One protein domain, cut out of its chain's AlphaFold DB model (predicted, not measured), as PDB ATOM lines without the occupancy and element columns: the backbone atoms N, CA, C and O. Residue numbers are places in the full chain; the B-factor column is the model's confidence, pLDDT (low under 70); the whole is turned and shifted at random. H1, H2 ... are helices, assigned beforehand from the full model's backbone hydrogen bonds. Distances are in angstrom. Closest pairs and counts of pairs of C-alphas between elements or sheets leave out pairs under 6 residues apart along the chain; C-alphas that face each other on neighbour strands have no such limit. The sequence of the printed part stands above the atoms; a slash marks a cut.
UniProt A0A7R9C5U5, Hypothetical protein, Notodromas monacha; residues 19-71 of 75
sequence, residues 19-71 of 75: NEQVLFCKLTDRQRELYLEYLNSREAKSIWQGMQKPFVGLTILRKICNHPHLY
ATOM      1  N   ASN A  19      43.369 -41.715   1.933       94.75
ATOM      2  CA  ASN A  19      44.164 -40.837   2.787       94.75
ATOM      3  C   ASN A  19      44.189 -39.427   2.190       94.75
ATOM      4  O   ASN A  19      44.345 -39.270   0.978       94.75
ATOM      5  N   GLU A  20      44.038 -38.412   3.036       96.94
ATOM      6  CA  GLU A  20      44.145 -37.002   2.658       96.94
ATOM      7  C   GLU A  20      45.291 -36.363   3.443       96.94
ATOM      8  O   GLU A  20      45.435 -36.589   4.644       96.94
ATOM      9  N   GLN A  21      46.127 -35.594   2.751       96.75
ATOM     10  CA  GLN A  21      47.260 -34.883   3.334       96.75
ATOM     11  C   GLN A  21      47.173 -33.411   2.940       96.75
ATOM     12  O   GLN A  21      46.849 -33.089   1.796       96.75
ATOM     13  N   VAL A  22      47.479 -32.520   3.883       97.38
ATOM     14  CA  VAL A  22      47.545 -31.074   3.649       97.38
ATOM     15  C   VAL A  22      49.000 -30.643   3.758       97.38
ATOM     16  O   VAL A  22      49.627 -30.824   4.800       97.38
ATOM     17  N   LEU A  23      49.536 -30.082   2.675       97.25
ATOM     18  CA  LEU A  23      50.894 -29.552   2.622       97.25
ATOM     19  C   LEU A  23      50.855 -28.027   2.685       97.25
ATOM     20  O   LEU A  23      50.090 -27.385   1.964       97.25
ATOM     21  N   PHE A  24      51.705 -27.448   3.529       97.56
ATOM     22  CA  PHE A  24      51.843 -26.003   3.669       97.56
ATOM     23  C   PHE A  24      53.066 -25.527   2.892       97.56
ATOM     24  O   PHE A  24      54.195 -25.588   3.377       97.56
ATOM     25  N   CYS A  25      52.833 -25.050   1.672       96.75
ATOM     26  CA  CYS A  25      53.877 -24.482   0.829       96.75
ATOM     27  C   CYS A  25      53.978 -22.969   1.054       96.75
ATOM     28  O   CYS A  25      52.966 -22.268   1.102       96.75
ATOM     29  N   LYS A  26      55.206 -22.457   1.175       97.69
ATOM     30  CA  LYS A  26      55.466 -21.012   1.202       97.69
ATOM     31  C   LYS A  26      55.488 -20.465  -0.226       97.69
ATOM     32  O   LYS A  26      55.903 -21.169  -1.143       97.69
ATOM     33  N   LEU A  27      55.086 -19.207  -0.391       98.00
ATOM     34  CA  LEU A  27      55.312 -18.475  -1.637       98.00
ATOM     35  C   LEU A  27      56.809 -18.230  -1.830       98.00
ATOM     36  O   LEU A  27      57.518 -17.961  -0.857       98.00
ATOM     37  N   THR A  28      57.269 -18.284  -3.078       97.94
ATOM     38  CA  THR A  28      58.604 -17.788  -3.436       97.94
ATOM     39  C   THR A  28      58.653 -16.264  -3.336       97.94
ATOM     40  O   THR A  28      57.612 -15.601  -3.337       97.94
ATOM     41  N   ASP A  29      59.854 -15.687  -3.296       98.06
ATOM     42  CA  ASP A  29      60.017 -14.230  -3.218       98.06
ATOM     43  C   ASP A  29      59.343 -13.520  -4.399       98.06
ATOM     44  O   ASP A  29      58.597 -12.562  -4.199       98.06
ATOM     45  N   ARG A  30      59.487 -14.068  -5.615       96.50
ATOM     46  CA  ARG A  30      58.827 -13.542  -6.818       96.50
ATOM     47  C   ARG A  30      57.302 -13.611  -6.734       96.50
ATOM     48  O   ARG A  30      56.620 -12.650  -7.077       96.50
ATOM     49  N   GLN A  31      56.744 -14.730  -6.268       98.25
ATOM     50  CA  GLN A  31      55.293 -14.841  -6.076       98.25
ATOM     51  C   GLN A  31      54.795 -13.847  -5.028       98.25
ATOM     52  O   GLN A  31      53.745 -13.240  -5.212       98.25
ATOM     53  N   ARG A  32      55.543 -13.669  -3.934       98.38
ATOM     54  CA  ARG A  32      55.194 -12.736  -2.861       98.38
ATOM     55  C   ARG A  32      55.211 -11.284  -3.336       98.38
ATOM     56  O   ARG A  32      54.297 -10.543  -2.988       98.38
ATOM     57  N   GLU A  33      56.213 -10.900  -4.120       98.12
ATOM     58  CA  GLU A  33      56.308  -9.578  -4.742       98.12
ATOM     59  C   GLU A  33      55.068  -9.286  -5.597       98.12
ATOM     60  O   GLU A  33      54.325  -8.352  -5.295       98.12
ATOM     61  N   LEU A  34      54.772 -10.152  -6.573       98.12
ATOM     62  CA  LEU A  34      53.613 -10.004  -7.464       98.12
ATOM     63  C   LEU A  34      52.284 -10.007  -6.697       98.12
ATOM     64  O   LEU A  34      51.358  -9.266  -7.025       98.12
ATOM     65  N   TYR A  35      52.179 -10.829  -5.651       98.31
ATOM     66  CA  TYR A  35      50.992 -10.888  -4.801       98.31
ATOM     67  C   TYR A  35      50.743  -9.544  -4.104       98.31
ATOM     68  O   TYR A  35      49.622  -9.034  -4.110       98.31
ATOM     69  N   LEU A  36      51.785  -8.952  -3.514       98.25
ATOM     70  CA  LEU A  36      51.703  -7.650  -2.848       98.25
ATOM     71  C   LEU A  36      51.469  -6.511  -3.843       98.25
ATOM     72  O   LEU A  36      50.699  -5.595  -3.548       98.25
ATOM     73  N   GLU A  37      52.086  -6.566  -5.019       97.94
ATOM     74  CA  GLU A  37      51.845  -5.610  -6.099       97.94
ATOM     75  C   GLU A  37      50.370  -5.625  -6.521       97.94
ATOM     76  O   GLU A  37      49.713  -4.579  -6.540       97.94
ATOM     77  N   TYR A  38      49.806  -6.819  -6.745       97.81
ATOM     78  CA  TYR A  38      48.399  -6.970  -7.098       97.81
ATOM     79  C   TYR A  38      47.470  -6.400  -6.023       97.81
ATOM     80  O   TYR A  38      46.528  -5.676  -6.348       97.81
ATOM     81  N   LEU A  39      47.741  -6.661  -4.739       97.62
ATOM     82  CA  LEU A  39      46.936  -6.118  -3.639       97.62
ATOM     83  C   LEU A  39      46.930  -4.583  -3.586       97.62
ATOM     84  O   LEU A  39      45.947  -3.993  -3.138       97.62
ATOM     85  N   ASN A  40      47.993  -3.933  -4.061       97.81
ATOM     86  CA  ASN A  40      48.096  -2.474  -4.119       97.81
ATOM     87  C   ASN A  40      47.501  -1.861  -5.403       97.81
ATOM     88  O   ASN A  40      47.381  -0.632  -5.505       97.81
ATOM     89  N   SER A  41      47.099  -2.698  -6.364       97.12
ATOM     90  CA  SER A  41      46.541  -2.279  -7.649       97.12
ATOM     91  C   SER A  41      45.188  -1.566  -7.515       97.12
ATOM     92  O   SER A  41      44.462  -1.687  -6.523       97.12
ATOM     93  N   ARG A  42      44.814  -0.811  -8.556       96.81
ATOM     94  CA  ARG A  42      43.489  -0.169  -8.635       96.81
ATOM     95  C   ARG A  42      42.356  -1.191  -8.673       96.81
ATOM     96  O   ARG A  42      41.307  -0.934  -8.094       96.81
ATOM     97  N   GLU A  43      42.576  -2.335  -9.317       95.69
ATOM     98  CA  GLU A  43      41.580  -3.405  -9.396       95.69
ATOM     99  C   GLU A  43      41.298  -3.990  -8.010       95.69
ATOM    100  O   GLU A  43      40.140  -4.065  -7.602       95.69
ATOM    101  N   ALA A  44      42.343  -4.307  -7.239       97.12
ATOM    102  CA  ALA A  44      42.170  -4.773  -5.868       97.12
ATOM    103  C   ALA A  44      41.422  -3.734  -5.020       97.12
ATOM    104  O   ALA A  44      40.465  -4.084  -4.333       97.12
ATOM    105  N   LYS A  45      41.779  -2.446  -5.114       97.38
ATOM    106  CA  LYS A  45      41.069  -1.362  -4.405       97.38
ATOM    107  C   LYS A  45      39.593  -1.260  -4.801       97.38
ATOM    108  O   LYS A  45      38.744  -1.110  -3.930       97.38
ATOM    109  N   SER A  46      39.284  -1.381  -6.088       97.31
ATOM    110  CA  SER A  46      37.915  -1.378  -6.614       97.31
ATOM    111  C   SER A  46      37.098  -2.568  -6.090       97.31
ATOM    112  O   SER A  46      35.945  -2.408  -5.690       97.31
ATOM    113  N   ILE A  47      37.715  -3.751  -5.989       97.44
ATOM    114  CA  ILE A  47      37.112  -4.926  -5.345       97.44
ATOM    115  C   ILE A  47      36.852  -4.663  -3.857       97.44
ATOM    116  O   ILE A  47      35.752  -4.932  -3.378       97.44
ATOM    117  N   TRP A  48      37.822  -4.101  -3.129       95.12
ATOM    118  CA  TRP A  48      37.667  -3.748  -1.710       95.12
ATOM    119  C   TRP A  48      36.553  -2.726  -1.467       95.12
ATOM    120  O   TRP A  48      35.872  -2.789  -0.449       95.12
ATOM    121  N   GLN A  49      36.339  -1.812  -2.414       97.19
ATOM    122  CA  GLN A  49      35.253  -0.830  -2.385       97.19
ATOM    123  C   GLN A  49      33.894  -1.412  -2.816       97.19
ATOM    124  O   GLN A  49      32.895  -0.699  -2.797       97.19
ATOM    125  N   GLY A  50      33.837  -2.684  -3.224       95.81
ATOM    126  CA  GLY A  50      32.615  -3.332  -3.707       95.81
ATOM    127  C   GLY A  50      32.199  -2.922  -5.123       95.81
ATOM    128  O   GLY A  50      31.137  -3.327  -5.589       95.81
ATOM    129  N   MET A  51      33.036  -2.159  -5.828       96.19
ATOM    130  CA  MET A  51      32.784  -1.695  -7.197       96.19
ATOM    131  C   MET A  51      33.007  -2.801  -8.238       96.19
ATOM    132  O   MET A  51      32.494  -2.729  -9.354       96.19
ATOM    133  N   GLN A  52      33.753  -3.849  -7.879       94.31
ATOM    134  CA  GLN A  52      33.978  -5.035  -8.703       94.31
ATOM    135  C   GLN A  52      33.774  -6.324  -7.905       94.31
ATOM    136  O   GLN A  52      33.989  -6.383  -6.695       94.31
ATOM    137  N   LYS A  53      33.381  -7.397  -8.604       94.75
ATOM    138  CA  LYS A  53      33.196  -8.715  -7.984       94.75
ATOM    139  C   LYS A  53      34.546  -9.288  -7.525       94.75
ATOM    140  O   LYS A  53      35.485  -9.326  -8.322       94.75
ATOM    141  N   PRO A  54      34.627  -9.872  -6.316       96.06
ATOM    142  CA  PRO A  54      35.882 -10.394  -5.767       96.06
ATOM    143  C   PRO A  54      36.450 -11.590  -6.537       96.06
ATOM    144  O   PRO A  54      37.641 -11.872  -6.451       96.06
ATOM    145  N   PHE A  55      35.620 -12.285  -7.321       96.50
ATOM    146  CA  PHE A  55      36.033 -13.461  -8.086       96.50
ATOM    147  C   PHE A  55      37.208 -13.187  -9.038       96.50
ATOM    148  O   PHE A  55      38.065 -14.055  -9.213       96.50
ATOM    149  N   VAL A  56      37.276 -11.984  -9.619       92.81
ATOM    150  CA  VAL A  56      38.370 -11.613 -10.528       92.81
ATOM    151  C   VAL A  56      39.694 -11.557  -9.765       92.81
ATOM    152  O   VAL A  56      40.638 -12.259 -10.131       92.81
ATOM    153  N   GLY A  57      39.725 -10.851  -8.632       96.62
ATOM    154  CA  GLY A  57      40.925 -10.763  -7.803       96.62
ATOM    155  C   GLY A  57      41.346 -12.093  -7.194       96.62
ATOM    156  O   GLY A  57      42.523 -12.439  -7.235       96.62
ATOM    157  N   LEU A  58      40.397 -12.912  -6.731       97.50
ATOM    158  CA  LEU A  58      40.704 -14.261  -6.241       97.50
ATOM    159  C   LEU A  58      41.322 -15.148  -7.329       97.50
ATOM    160  O   LEU A  58      42.220 -15.941  -7.048       97.50
ATOM    161  N   THR A  59      40.864 -15.011  -8.573       96.94
ATOM    162  CA  THR A  59      41.423 -15.765  -9.701       96.94
ATOM    163  C   THR A  59      42.857 -15.331  -9.997       96.94
ATOM    164  O   THR A  59      43.709 -16.186 -10.238       96.94
ATOM    165  N   ILE A  60      43.152 -14.031  -9.930       97.19
ATOM    166  CA  ILE A  60      44.506 -13.504 -10.146       97.19
ATOM    167  C   ILE A  60      45.458 -13.936  -9.027       97.19
ATOM    168  O   ILE A  60      46.518 -14.491  -9.313       97.19
ATOM    169  N   LEU A  61      45.061 -13.793  -7.761       98.00
ATOM    170  CA  LEU A  61      45.871 -14.247  -6.627       98.00
ATOM    171  C   LEU A  61      46.163 -15.755  -6.711       98.00
ATOM    172  O   LEU A  61      47.291 -16.184  -6.479       98.00
ATOM    173  N   ARG A  62      45.182 -16.568  -7.135       98.00
ATOM    174  CA  ARG A  62      45.394 -18.003  -7.397       98.00
ATOM    175  C   ARG A  62      46.398 -18.259  -8.514       98.00
ATOM    176  O   ARG A  62      47.190 -19.187  -8.381       98.00
ATOM    177  N   LYS A  63      46.374 -17.479  -9.600       97.81
ATOM    178  CA  LYS A  63      47.375 -17.595 -10.673       97.81
ATOM    179  C   LYS A  63      48.775 -17.364 -10.113       97.81
ATOM    180  O   LYS A  63      49.614 -18.233 -10.293       97.81
ATOM    181  N   ILE A  64      48.980 -16.288  -9.351       98.00
ATOM    182  CA  ILE A  64      50.275 -15.959  -8.733       98.00
ATOM    183  C   ILE A  64      50.762 -17.100  -7.823       98.00
ATOM    184  O   ILE A  64      51.894 -17.564  -7.973       98.00
ATOM    185  N   CYS A  65      49.903 -17.607  -6.928       97.81
ATOM    186  CA  CYS A  65      50.252 -18.702  -6.012       97.81
ATOM    187  C   CYS A  65      50.537 -20.031  -6.728       97.81
ATOM    188  O   CYS A  65      51.405 -20.782  -6.290       97.81
ATOM    189  N   ASN A  66      49.818 -20.334  -7.813       96.81
ATOM    190  CA  ASN A  66      50.023 -21.565  -8.576       96.81
ATOM    191  C   ASN A  66      51.281 -21.485  -9.446       96.81
ATOM    192  O   ASN A  66      52.048 -22.442  -9.490       96.81
ATOM    193  N   HIS A  67      51.475 -20.366 -10.151       96.50
ATOM    194  CA  HIS A  67      52.657 -20.101 -10.963       96.50
ATOM    195  C   HIS A  67      52.718 -18.619 -11.400       96.50
ATOM    196  O   HIS A  67      51.801 -18.161 -12.088       96.50
ATOM    197  N   PRO A  68      53.801 -17.866 -11.113       95.62
ATOM    198  CA  PRO A  68      53.874 -16.429 -11.415       95.62
ATOM    199  C   PRO A  68      53.710 -16.105 -12.912       95.62
ATOM    200  O   PRO A  68      53.040 -15.134 -13.247       95.62
ATOM    201  N   HIS A  69      54.176 -16.979 -13.813       95.25
ATOM    202  CA  HIS A  69      54.030 -16.767 -15.265       95.25
ATOM    203  C   HIS A  69      52.590 -16.823 -15.787       95.25
ATOM    204  O   HIS A  69      52.298 -16.278 -16.845       95.25
ATOM    205  N   LEU A  70      51.650 -17.422 -15.043       94.62
ATOM    206  CA  LEU A  70      50.228 -17.342 -15.405       94.62
ATOM    207  C   LEU A  70      49.660 -15.926 -15.217       94.62
ATOM    208  O   LEU A  70      48.535 -15.654 -15.652       94.62
ATOM    209  N   TYR A  71      50.406 -15.065 -14.523       94.62
ATOM    210  CA  TYR A  71      50.087 -13.671 -14.270       94.62
ATOM    211  C   TYR A  71      50.962 -12.714 -15.095       94.62
ATOM    212  O   TYR A  71      50.396 -11.879 -15.792       94.62
TER     213      TYR A  71
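Overview. This is residues 19 to 71 of the 75 residues of the protein "Hypothetical protein" of Notodromas monacha (UniProt A0A7R9C5U5). The model is a small U of helices with a free tail: after a stretched lead, H1 runs one way, the short H2 turns across one end, and H3 comes back beside H1 the opposite way. Residues 19 to 24 stick out from this body as a free tail, and Asn 19 is one end of the longest distance between two C-alphas, 42.2 A to Arg 42. The printed part has 53 residues, with three named helices in the order H1, H2, H3 and no named strand; the class is all helix, with 32 residues in named elements. It is loose, with a radius of gyration of the C-alphas of 12.9 A, and elongated, spanning 41 by 26 by 16 A.

Arrangement. Start at Asn 19 and go along the backbone: residues 19 to 24 stand free. Next look at H1, residues 29 to 40, and H2, residues 42 to 48, which are close but not clearly touching; their closest C-alphas, those of Tyr 38 and Ala 44, are 6.7 A apart. Their lines stand at 72 degrees, only just about perpendicular. Go on to H3, residues 54 to 66, which touches H2 with residues 54 to 57 alone; the closest C-alphas, those of Ile 47 and Pro 54, are 5.6 A apart. H2 and H3 run opposite ways at a steep tilt of 63 degrees. H3 also touches H1, with residues 61 to 65 alone, and here the closest C-alphas are those of Gln 31 and Ile 64, 5.8 A apart. H1 and H3 run opposite ways at a shallow tilt of 12 degrees, with their centres 11.4 A apart. In H1, H2 and H3, every O i to N i+4 pair is within hydrogen-bond range.

Along the chain. Find C-alpha 19 at (44.164, -40.837, 2.787), where the printed part begins. H1 begins at C-alpha 29, at (60.017, -14.230, -3.218), and measures 16.8 A from there to C-alpha 40. After Ser 41, H2 runs from Arg 42 to Trp 48, 9.7 A from first to last C-alpha. H3, the longest helix with 13 residues, runs 18.2 A from C-alpha 54 to C-alpha 66, which is at (50.023, -21.565, -8.576).

Size, cuts and confidence. The two C-alphas farthest apart are those of Asn 19 and Arg 42, at 42.2 A, while the C-alphas of Asn 19 and Tyr 71, the first and last printed, are 32.6 A apart. The links from H1 to H2 and from H2 to H3 are both tight, with 1 and 5 residues between the helices. The printed part has no cut. Its mean pLDDT is 96.9, and no printed residue is under 70.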